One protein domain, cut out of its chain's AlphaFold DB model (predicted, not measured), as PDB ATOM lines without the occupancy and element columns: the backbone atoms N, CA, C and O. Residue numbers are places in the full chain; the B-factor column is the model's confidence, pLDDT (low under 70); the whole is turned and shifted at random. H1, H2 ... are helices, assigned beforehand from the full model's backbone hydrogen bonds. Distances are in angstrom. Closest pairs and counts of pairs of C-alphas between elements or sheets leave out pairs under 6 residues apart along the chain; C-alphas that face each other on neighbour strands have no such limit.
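This is residues 2 to 65 of the 123 residues of the protein "Hypothetical protein" of Calcidiscus leptoporus (UniProt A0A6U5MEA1). Two long helices, H2 and H3, run side by side in opposite ways as a helical hairpin, and a short helix, H1, is set at a slant beside the pair, packing on H3, so that the three centres make a triangle. A long loop, residues 34 to 45, joins H2 to H3 at one end of the hairpin. The printed part has 64 residues with three named helices, H1, H2 and H3 in that order along the chain, and no named strand; the class is all helix. The whole is compact, with a radius of gyration of the C-alphas of 11.5 A, and its outline is elongated, spanning 36 by 19 by 17 A, with the longest span along H2 and H3.

The printed part begins at Gln 2, and H1 covers residues 5 to 12, with C-alpha 5 at (15.516, 35.058, 36.450). H1 is 10.4 A from first to last C-alpha. H2 covers residues 18 to 33 and is 22.5 A long, beginning at C-alpha 18 at (23.329, 51.589, 26.958). H3, the longest helix with 19 residues, covers residues 46 to 64 and is 26.9 A long; it ends at C-alpha 64 at (26.692, 49.559, 17.893).

H2 and H3 touch and form a helical hairpin. Their lines stand at a shallow tilt of 10 degrees, and they run opposite ways. Their closest C-alphas are those of Leu 18 and Val 60, 6.6 A apart; H2 touches H3 with residues 18 to 25 alone, and H3 touches H2 with residues 53 to 60 alone. H1 touches H3, with residues 52 to 56 of H3 alone. The closest C-alphas are those of Phe 11 and Ala 56, 6.1 A apart. H1 and H3 run the same way at a steep tilt of 42 degrees. H1 and H2 are close but not clearly touching, their closest C-alphas being those of Phe 11 and Leu 21, 7.5 A apart. They run opposite ways at a tilt of 38 degrees, only just steep. In H1 and H2 every O i to N i+4 pair is within hydrogen-bond range; in H3 14 of 15 are.

The two C-alphas farthest apart are those of Gly 35 and Glu 65, at 36.6 A. The C-alphas of the first and last printed residues, Gln 2 and Glu 65, are 28.0 A apart. The link from H1 to H2, 5 residues, is tight, and the link from H2 to H3, 12 residues, is long. The C-alphas of residues 34 to 45 lie 9 to 17 A from the mean of the C-alphas. The printed part has no cut. The mean pLDDT of the printed part is 96.4, and no printed residue is under 70.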
ATOM      1  N   GLN A   2      23.514  35.024  39.705       76.75
ATOM      2  CA  GLN A   2      23.857  36.128  40.621       76.75
ATOM      3  C   GLN A   2      22.677  37.078  40.891       76.75
ATOM      4  O   GLN A   2      22.665  37.727  41.931       76.75
ATOM      5  N   VAL A   3      21.692  37.121  39.992       93.00
ATOM      6  CA  VAL A   3      20.427  37.864  40.110       93.00
ATOM      7  C   VAL A   3      19.247  36.941  39.771       93.00
ATOM      8  O   VAL A   3      19.454  35.828  39.275       93.00
ATOM      9  N   SER A   4      18.016  37.377  40.030       96.19
ATOM     10  CA  SER A   4      16.779  36.645  39.725       96.19
ATOM     11  C   SER A   4      16.598  36.383  38.223       96.19
ATOM     12  O   SER A   4      17.177  37.073  37.384       96.19
ATOM     13  N   GLU A   5      15.785  35.390  37.859       95.75
ATOM     14  CA  GLU A   5      15.516  35.058  36.450       95.75
ATOM     15  C   GLU A   5      14.946  36.244  35.635       95.75
ATOM     16  O   GLU A   5      15.429  36.473  34.524       95.75
ATOM     17  N   PRO A   6      14.007  37.066  36.153       96.62
ATOM     18  CA  PRO A   6      13.553  38.258  35.433       96.62
ATOM     19  C   PRO A   6      14.682  39.251  35.137       96.62
ATOM     20  O   PRO A   6      14.760  39.787  34.032       96.62
ATOM     21  N   LEU A   7      15.591  39.474  36.093       97.06
ATOM     22  CA  LEU A   7      16.745  40.349  35.884       97.06
ATOM     23  C   LEU A   7      17.724  39.744  34.874       97.06
ATOM     24  O   LEU A   7      18.184  40.461  33.990       97.06
ATOM     25  N   GLN A   8      17.982  38.433  34.933       95.75
ATOM     26  CA  GLN A   8      18.810  37.745  33.935       95.75
ATOM     27  C   GLN A   8      18.275  37.977  32.515       95.75
ATOM     28  O   GLN A   8      19.042  38.367  31.638       95.75
ATOM     29  N   LYS A   9      16.957  37.841  32.299       96.25
ATOM     30  CA  LYS A   9      16.320  38.113  30.996       96.25
ATOM     31  C   LYS A   9      16.515  39.561  30.541       96.25
ATOM     32  O   LYS A   9      16.795  39.790  29.369       96.25
ATOM     33  N   ARG A  10      16.426  40.535  31.456       97.25
ATOM     34  CA  ARG A  10      16.663  41.956  31.141       97.25
ATOM     35  C   ARG A  10      18.112  42.226  30.730       97.25
ATOM     36  O   ARG A  10      18.328  42.901  29.731       97.25
ATOM     37  N   PHE A  11      19.096  41.677  31.448       96.69
ATOM     38  CA  PHE A  11      20.515  41.829  31.090       96.69
ATOM     39  C   PHE A  11      20.908  41.060  29.818       96.69
ATOM     40  O   PHE A  11      21.836  41.468  29.124       96.69
ATOM     41  N   ALA A  12      20.223  39.956  29.511       94.94
ATOM     42  CA  ALA A  12      20.486  39.128  28.334       94.94
ATOM     43  C   ALA A  12      19.707  39.561  27.076       94.94
ATOM     44  O   ALA A  12      19.958  39.008  26.000       94.94
ATOM     45  N   SER A  13      18.782  40.520  27.195       96.81
ATOM     46  CA  SER A  13      17.939  40.984  26.087       96.81
ATOM     47  C   SER A  13      18.795  41.479  24.911       96.81
ATOM     48  O   SER A  13      19.669  42.332  25.105       96.81
ATOM     49  N   PRO A  14      18.569  40.974  23.681       95.25
ATOM     50  CA  PRO A  14      19.263  41.474  22.493       95.25
ATOM     51  C   PRO A  14      18.918  42.937  22.159       95.25
ATOM     52  O   PRO A  14      19.698  43.621  21.494       95.25
ATOM     53  N   GLU A  15      17.797  43.442  22.669       96.81
ATOM     54  CA  GLU A  15      17.311  44.812  22.509       96.81
ATOM     55  C   GLU A  15      17.906  45.789  23.535       96.81
ATOM     56  O   GLU A  15      17.778  47.003  23.367       96.81
ATOM     57  N   LEU A  16      18.579  45.297  24.584       98.19
ATOM     58  CA  LEU A  16      19.119  46.123  25.667       98.19
ATOM     59  C   LEU A  16      20.029  47.233  25.128       98.19
ATOM     60  O   LEU A  16      20.986  46.953  24.416       98.19
ATOM     61  N   THR A  17      19.786  48.494  25.470       98.12
ATOM     62  CA  THR A  17      20.611  49.642  25.048       98.12
ATOM     63  C   THR A  17      21.522  50.122  26.182       98.12
ATOM     64  O   THR A  17      21.341  49.720  27.329       98.12
ATOM     65  N   LEU A  18      22.502  50.992  25.898       97.88
ATOM     66  CA  LEU A  18      23.329  51.589  26.958       97.88
ATOM     67  C   LEU A  18      22.493  52.419  27.951       97.88
ATOM     68  O   LEU A  18      22.711  52.251  29.148       97.88
ATOM     69  N   PRO A  19      21.515  53.246  27.513       98.44
ATOM     70  CA  PRO A  19      20.560  53.863  28.432       98.44
ATOM     71  C   PRO A  19      19.777  52.835  29.258       98.44
ATOM     72  O   PRO A  19      19.789  52.916  30.477       98.44
ATOM     73  N   GLY A  20      19.209  51.795  28.635       98.44
ATOM     74  CA  GLY A  20      18.461  50.773  29.380       98.44
ATOM     75  C   GLY A  20      19.321  49.976  30.373       98.44
ATOM     76  O   GLY A  20      18.841  49.547  31.423       98.44
ATOM     77  N   LEU A  21      20.609  49.790  30.072       98.38
ATOM     78  CA  LEU A  21      21.574  49.210  31.000       98.38
ATOM     79  C   LEU A  21      21.902  50.164  32.155       98.38
ATOM     80  O   LEU A  21      22.052  49.707  33.285       98.38
ATOM     81  N   ARG A  22      21.996  51.471  31.894       98.44
ATOM     82  CA  ARG A  22      22.158  52.480  32.946       98.44
ATOM     83  C   ARG A  22      20.969  52.454  33.902       98.44
ATOM     84  O   ARG A  22      21.193  52.324  35.097       98.44
ATOM     85  N   ASP A  23      19.745  52.427  33.380       98.56
ATOM     86  CA  ASP A  23      18.528  52.340  34.198       98.56
ATOM     87  C   ASP A  23      18.526  51.082  35.090       98.56
ATOM     88  O   ASP A  23      18.072  51.107  36.234       98.56
ATOM     89  N   LEU A  24      19.050  49.955  34.588       98.25
ATOM     90  CA  LEU A  24      19.226  48.729  35.377       98.25
ATOM     91  C   LEU A  24      20.223  48.912  36.529       98.25
ATOM     92  O   LEU A  24      19.965  48.429  37.632       98.25
ATOM     93  N   VAL A  25      21.354  49.572  36.278       97.81
ATOM     94  CA  VAL A  25      22.374  49.842  37.303       97.81
ATOM     95  C   VAL A  25      21.848  50.839  38.336       97.81
ATOM     96  O   VAL A  25      21.965  50.580  39.530       97.81
ATOM     97  N   GLU A  26      21.168  51.902  37.909       98.38
ATOM     98  CA  GLU A  26      20.519  52.866  38.805       98.38
ATOM     99  C   GLU A  26      19.438  52.190  39.665       98.38
ATOM    100  O   GLU A  26      19.335  52.444  40.865       98.38
ATOM    101  N   ALA A  27      18.647  51.272  39.100       98.00
ATOM    102  CA  ALA A  27      17.676  50.496  39.870       98.00
ATOM    103  C   ALA A  27      18.344  49.607  40.936       98.00
ATOM    104  O   ALA A  27      17.792  49.435  42.026       98.00
ATOM    105  N   PHE A  28      19.524  49.050  40.645       98.00
ATOM    106  CA  PHE A  28      20.312  48.316  41.634       98.00
ATOM    107  C   PHE A  28      20.821  49.237  42.748       98.00
ATOM    108  O   PHE A  28      20.652  48.907  43.921       98.00
ATOM    109  N   GLU A  29      21.384  50.397  42.406       97.81
ATOM    110  CA  GLU A  29      21.882  51.382  43.375       97.81
ATOM    111  C   GLU A  29      20.776  51.862  44.320       97.81
ATOM    112  O   GLU A  29      20.954  51.836  45.540       97.81
ATOM    113  N   HIS A  30      19.596  52.192  43.786       98.25
ATOM    114  CA  HIS A  30      18.428  52.544  44.595       98.25
ATOM    115  C   HIS A  30      17.979  51.395  45.507       98.25
ATOM    116  O   HIS A  30      17.659  51.622  46.674       98.25
ATOM    117  N   ALA A  31      17.976  50.154  45.010       97.81
ATOM    118  CA  ALA A  31      17.591  48.996  45.813       97.81
ATOM    119  C   ALA A  31      18.600  48.706  46.939       97.81
ATOM    120  O   ALA A  31      18.200  48.312  48.035       97.81
ATOM    121  N   VAL A  32      19.897  48.920  46.700       97.19
ATOM    122  CA  VAL A  32      20.937  48.819  47.735       97.19
ATOM    123  C   VAL A  32      20.771  49.929  48.771       97.19
ATOM    124  O   VAL A  32      20.752  49.633  49.964       97.19
ATOM    125  N   ALA A  33      20.581  51.180  48.339       97.44
ATOM    126  CA  ALA A  33      20.366  52.316  49.237       97.44
ATOM    127  C   ALA A  33      19.111  52.142  50.111       97.44
ATOM    128  O   ALA A  33      19.120  52.493  51.288       97.44
ATOM    129  N   GLY A  34      18.048  51.554  49.554       97.38
ATOM    130  CA  GLY A  34      16.818  51.230  50.277       97.38
ATOM    131  C   GLY A  34      16.860  49.928  51.085       97.38
ATOM    132  O   GLY A  34      15.877  49.608  51.748       97.38
ATOM    133  N   GLY A  35      17.942  49.142  51.017       96.94
ATOM    134  CA  GLY A  35      18.044  47.839  51.687       96.94
ATOM    135  C   GLY A  35      17.100  46.757  51.137       96.94
ATOM    136  O   GLY A  35      16.846  45.755  51.805       96.94
ATOM    137  N   THR A  36      16.569  46.939  49.926       97.31
ATOM    138  CA  THR A  36      15.585  46.053  49.278       97.31
ATOM    139  C   THR A  36      16.183  45.198  48.160       97.31
ATOM    140  O   THR A  36      15.472  44.426  47.519       97.31
ATOM    141  N   HIS A  37      17.495  45.279  47.918       96.25
ATOM    142  CA  HIS A  37      18.162  44.604  46.799       96.25
ATOM    143  C   HIS A  37      17.879  43.095  46.749       96.25
ATOM    144  O   HIS A  37      17.534  42.584  45.686       96.25
ATOM    145  N   LYS A  38      17.920  42.387  47.888       95.31
ATOM    146  CA  LYS A  38      17.603  40.945  47.940       95.31
ATOM    147  C   LYS A  38      16.164  40.638  47.520       95.31
ATOM    148  O   LYS A  38      15.958  39.731  46.717       95.31
ATOM    149  N   SER A  39      15.177  41.354  48.064       95.88
ATOM    150  CA  SER A  39      13.760  41.106  47.758       95.88
ATOM    151  C   SER A  39      13.401  41.523  46.331       95.88
ATOM    152  O   SER A  39      12.570  40.879  45.699       95.88
ATOM    153  N   ALA A  40      14.094  42.524  45.782       96.19
ATOM    154  CA  ALA A  40      14.025  42.910  44.374       96.19
ATOM    155  C   ALA A  40      14.781  41.946  43.428       96.19
ATOM    156  O   ALA A  40      14.760  42.124  42.209       96.19
ATOM    157  N   GLY A  41      15.427  40.902  43.960       96.88
ATOM    158  CA  GLY A  41      16.078  39.845  43.183       96.88
ATOM    159  C   GLY A  41      17.525  40.130  42.769       96.88
ATOM    160  O   GLY A  41      18.076  39.387  41.958       96.88
ATOM    161  N   TRP A  42      18.152  41.176  43.302       97.12
ATOM    162  CA  TRP A  42      19.552  41.506  43.044       97.12
ATOM    163  C   TRP A  42      20.528  40.658  43.870       97.12
ATOM    164  O   TRP A  42      20.186  40.078  44.904       97.12
ATOM    165  N   SER A  43      21.786  40.619  43.421       94.12
ATOM    166  CA  SER A  43      22.883  39.986  44.155       94.12
ATOM    167  C   SER A  43      23.263  40.774  45.408       94.12
ATOM    168  O   SER A  43      23.144  41.992  45.427       94.12
ATOM    169  N   ASN A  44      23.858  40.106  46.404       92.88
ATOM    170  CA  ASN A  44      24.573  40.800  47.493       92.88
ATOM    171  C   ASN A  44      25.972  41.276  47.089       92.88
ATOM    172  O   ASN A  44      26.632  41.964  47.860       92.88
ATOM    173  N   SER A  45      26.468  40.852  45.927       94.38
ATOM    174  CA  SER A  45      27.794  41.231  45.460       94.38
ATOM    175  C   SER A  45      27.701  42.462  44.566       94.38
ATOM    176  O   SER A  45      27.408  42.336  43.377       94.38
ATOM    177  N   ASN A  46      28.005  43.642  45.116       95.00
ATOM    178  CA  ASN A  46      28.109  44.884  44.336       95.00
ATOM    179  C   ASN A  46      29.126  44.726  43.197       95.00
ATOM    180  O   ASN A  46      28.866  45.095  42.054       95.00
ATOM    181  N   TYR A  47      30.261  44.085  43.493       94.62
ATOM    182  CA  TYR A  47      31.263  43.737  42.491       94.62
ATOM    183  C   TYR A  47      30.684  42.827  41.397       94.62
ATOM    184  O   TYR A  47      30.865  43.109  40.213       94.62
ATOM    185  N   GLY A  48      29.948  41.775  41.770       95.19
ATOM    186  CA  GLY A  48      29.308  40.863  40.820       95.19
ATOM    187  C   GLY A  48      28.346  41.583  39.876       95.19
ATOM    188  O   GLY A  48      28.457  41.433  38.661       95.19
ATOM    189  N   VAL A  49      27.479  42.447  40.414       96.25
ATOM    190  CA  VAL A  49      26.546  43.248  39.603       96.25
ATOM    191  C   VAL A  49      27.293  44.222  38.688       96.25
ATOM    192  O   VAL A  49      26.943  44.330  37.514       96.25
ATOM    193  N   SER A  50      28.383  44.845  39.155       96.81
ATOM    194  CA  SER A  50      29.212  45.716  38.306       96.81
ATOM    195  C   SER A  50      29.827  44.968  37.112       96.81
ATOM    196  O   SER A  50      29.873  45.494  35.999       96.81
ATOM    197  N   LYS A  51      30.258  43.712  37.305       96.62
ATOM    198  CA  LYS A  51      30.809  42.874  36.228       96.62
ATOM    199  C   LYS A  51      29.726  42.310  35.309       96.62
ATOM    200  O   LYS A  51      29.963  42.231  34.108       96.62
ATOM    201  N   LEU A  52      28.536  42.008  35.831       96.50
ATOM    202  CA  LEU A  52      27.351  41.695  35.024       96.50
ATOM    203  C   LEU A  52      26.995  42.863  34.096       96.50
ATOM    204  O   LEU A  52      26.814  42.652  32.897       96.50
ATOM    205  N   ALA A  53      26.981  44.093  34.616       97.25
ATOM    206  CA  ALA A  53      26.745  45.284  33.808       97.25
ATOM    207  C   ALA A  53      27.840  45.493  32.749       97.25
ATOM    208  O   ALA A  53      27.522  45.768  31.597       97.25
ATOM    209  N   LEU A  54      29.120  45.285  33.087       97.75
ATOM    210  CA  LEU A  54      30.232  45.365  32.128       97.75
ATOM    211  C   LEU A  54      30.086  44.364  30.965       97.75
ATOM    212  O   LEU A  54      30.321  44.710  29.804       97.75
ATOM    213  N   ILE A  55      29.689  43.125  31.260       96.88
ATOM    214  CA  ILE A  55      29.490  42.088  30.236       96.88
ATOM    215  C   ILE A  55      28.273  42.419  29.364       96.88
ATOM    216  O   ILE A  55      28.344  42.300  28.141       96.88
ATOM    217  N   ALA A  56      27.184  42.918  29.954       97.31
ATOM    218  CA  ALA A  56      26.040  43.410  29.190       97.31
ATOM    219  C   ALA A  56      26.428  44.596  28.287       97.31
ATOM    220  O   ALA A  56      26.129  44.575  27.094       97.31
ATOM    221  N   ALA A  57      27.175  45.579  28.806       98.06
ATOM    222  CA  ALA A  57      27.668  46.724  28.037       98.06
ATOM    223  C   ALA A  57      28.521  46.286  26.841       98.06
ATOM    224  O   ALA A  57      28.375  46.831  25.752       98.06
ATOM    225  N   THR A  58      29.356  45.258  27.020       97.62
ATOM    226  CA  THR A  58      30.158  44.661  25.941       97.62
ATOM    227  C   THR A  58      29.272  44.188  24.787       97.62
ATOM    228  O   THR A  58      29.566  44.499  23.637       97.62
ATOM    229  N   ARG A  59      28.161  43.496  25.080       96.38
ATOM    230  CA  ARG A  59      27.195  43.035  24.062       96.38
ATOM    231  C   ARG A  59      26.456  44.186  23.384       96.38
ATOM    232  O   ARG A  59      26.089  44.081  22.215       96.38
ATOM    233  N   VAL A  60      26.201  45.275  24.110       97.75
ATOM    234  CA  VAL A  60      25.592  46.474  23.521       97.75
ATOM    235  C   VAL A  60      26.558  47.169  22.570       97.75
ATOM    236  O   VAL A  60      26.204  47.446  21.428       97.75
ATOM    237  N   LEU A  61      27.792  47.384  23.011       97.88
ATOM    238  CA  LEU A  61      28.826  48.037  22.217       97.88
ATOM    239  C   LEU A  61      29.243  47.196  21.008       97.88
ATOM    240  O   LEU A  61      29.455  47.741  19.932       97.88
ATOM    241  N   SER A  62      29.289  45.866  21.134       96.62
ATOM    242  CA  SER A  62      29.676  44.984  20.027       96.62
ATOM    243  C   SER A  62      28.748  45.062  18.816       96.62
ATOM    244  O   SER A  62      29.156  44.670  17.724       96.62
ATOM    245  N   ARG A  63      27.502  45.515  19.007       95.38
ATOM    246  CA  ARG A  63      26.525  45.696  17.926       95.38
ATOM    247  C   ARG A  63      26.380  47.147  17.459       95.38
ATOM    248  O   ARG A  63      25.898  47.346  16.350       95.38
ATOM    249  N   SER A  64      26.758  48.138  18.274       93.75
ATOM    250  CA  SER A  64      26.692  49.559  17.893       93.75
ATOM    251  C   SER A  64      27.986  50.065  17.256       93.75
ATOM    252  O   SER A  64      27.934  50.862  16.324       93.75
ATOM    253  N   GLU A  65      29.142  49.586  17.721       93.00
ATOM    254  CA  GLU A  65      30.453  50.065  17.284       93.00
ATOM    255  C   GLU A  65      30.967  49.257  16.090       93.00
ATOM    256  O   GLU A  65      31.741  48.301  16.213       93.00
TER     257      GLU A  65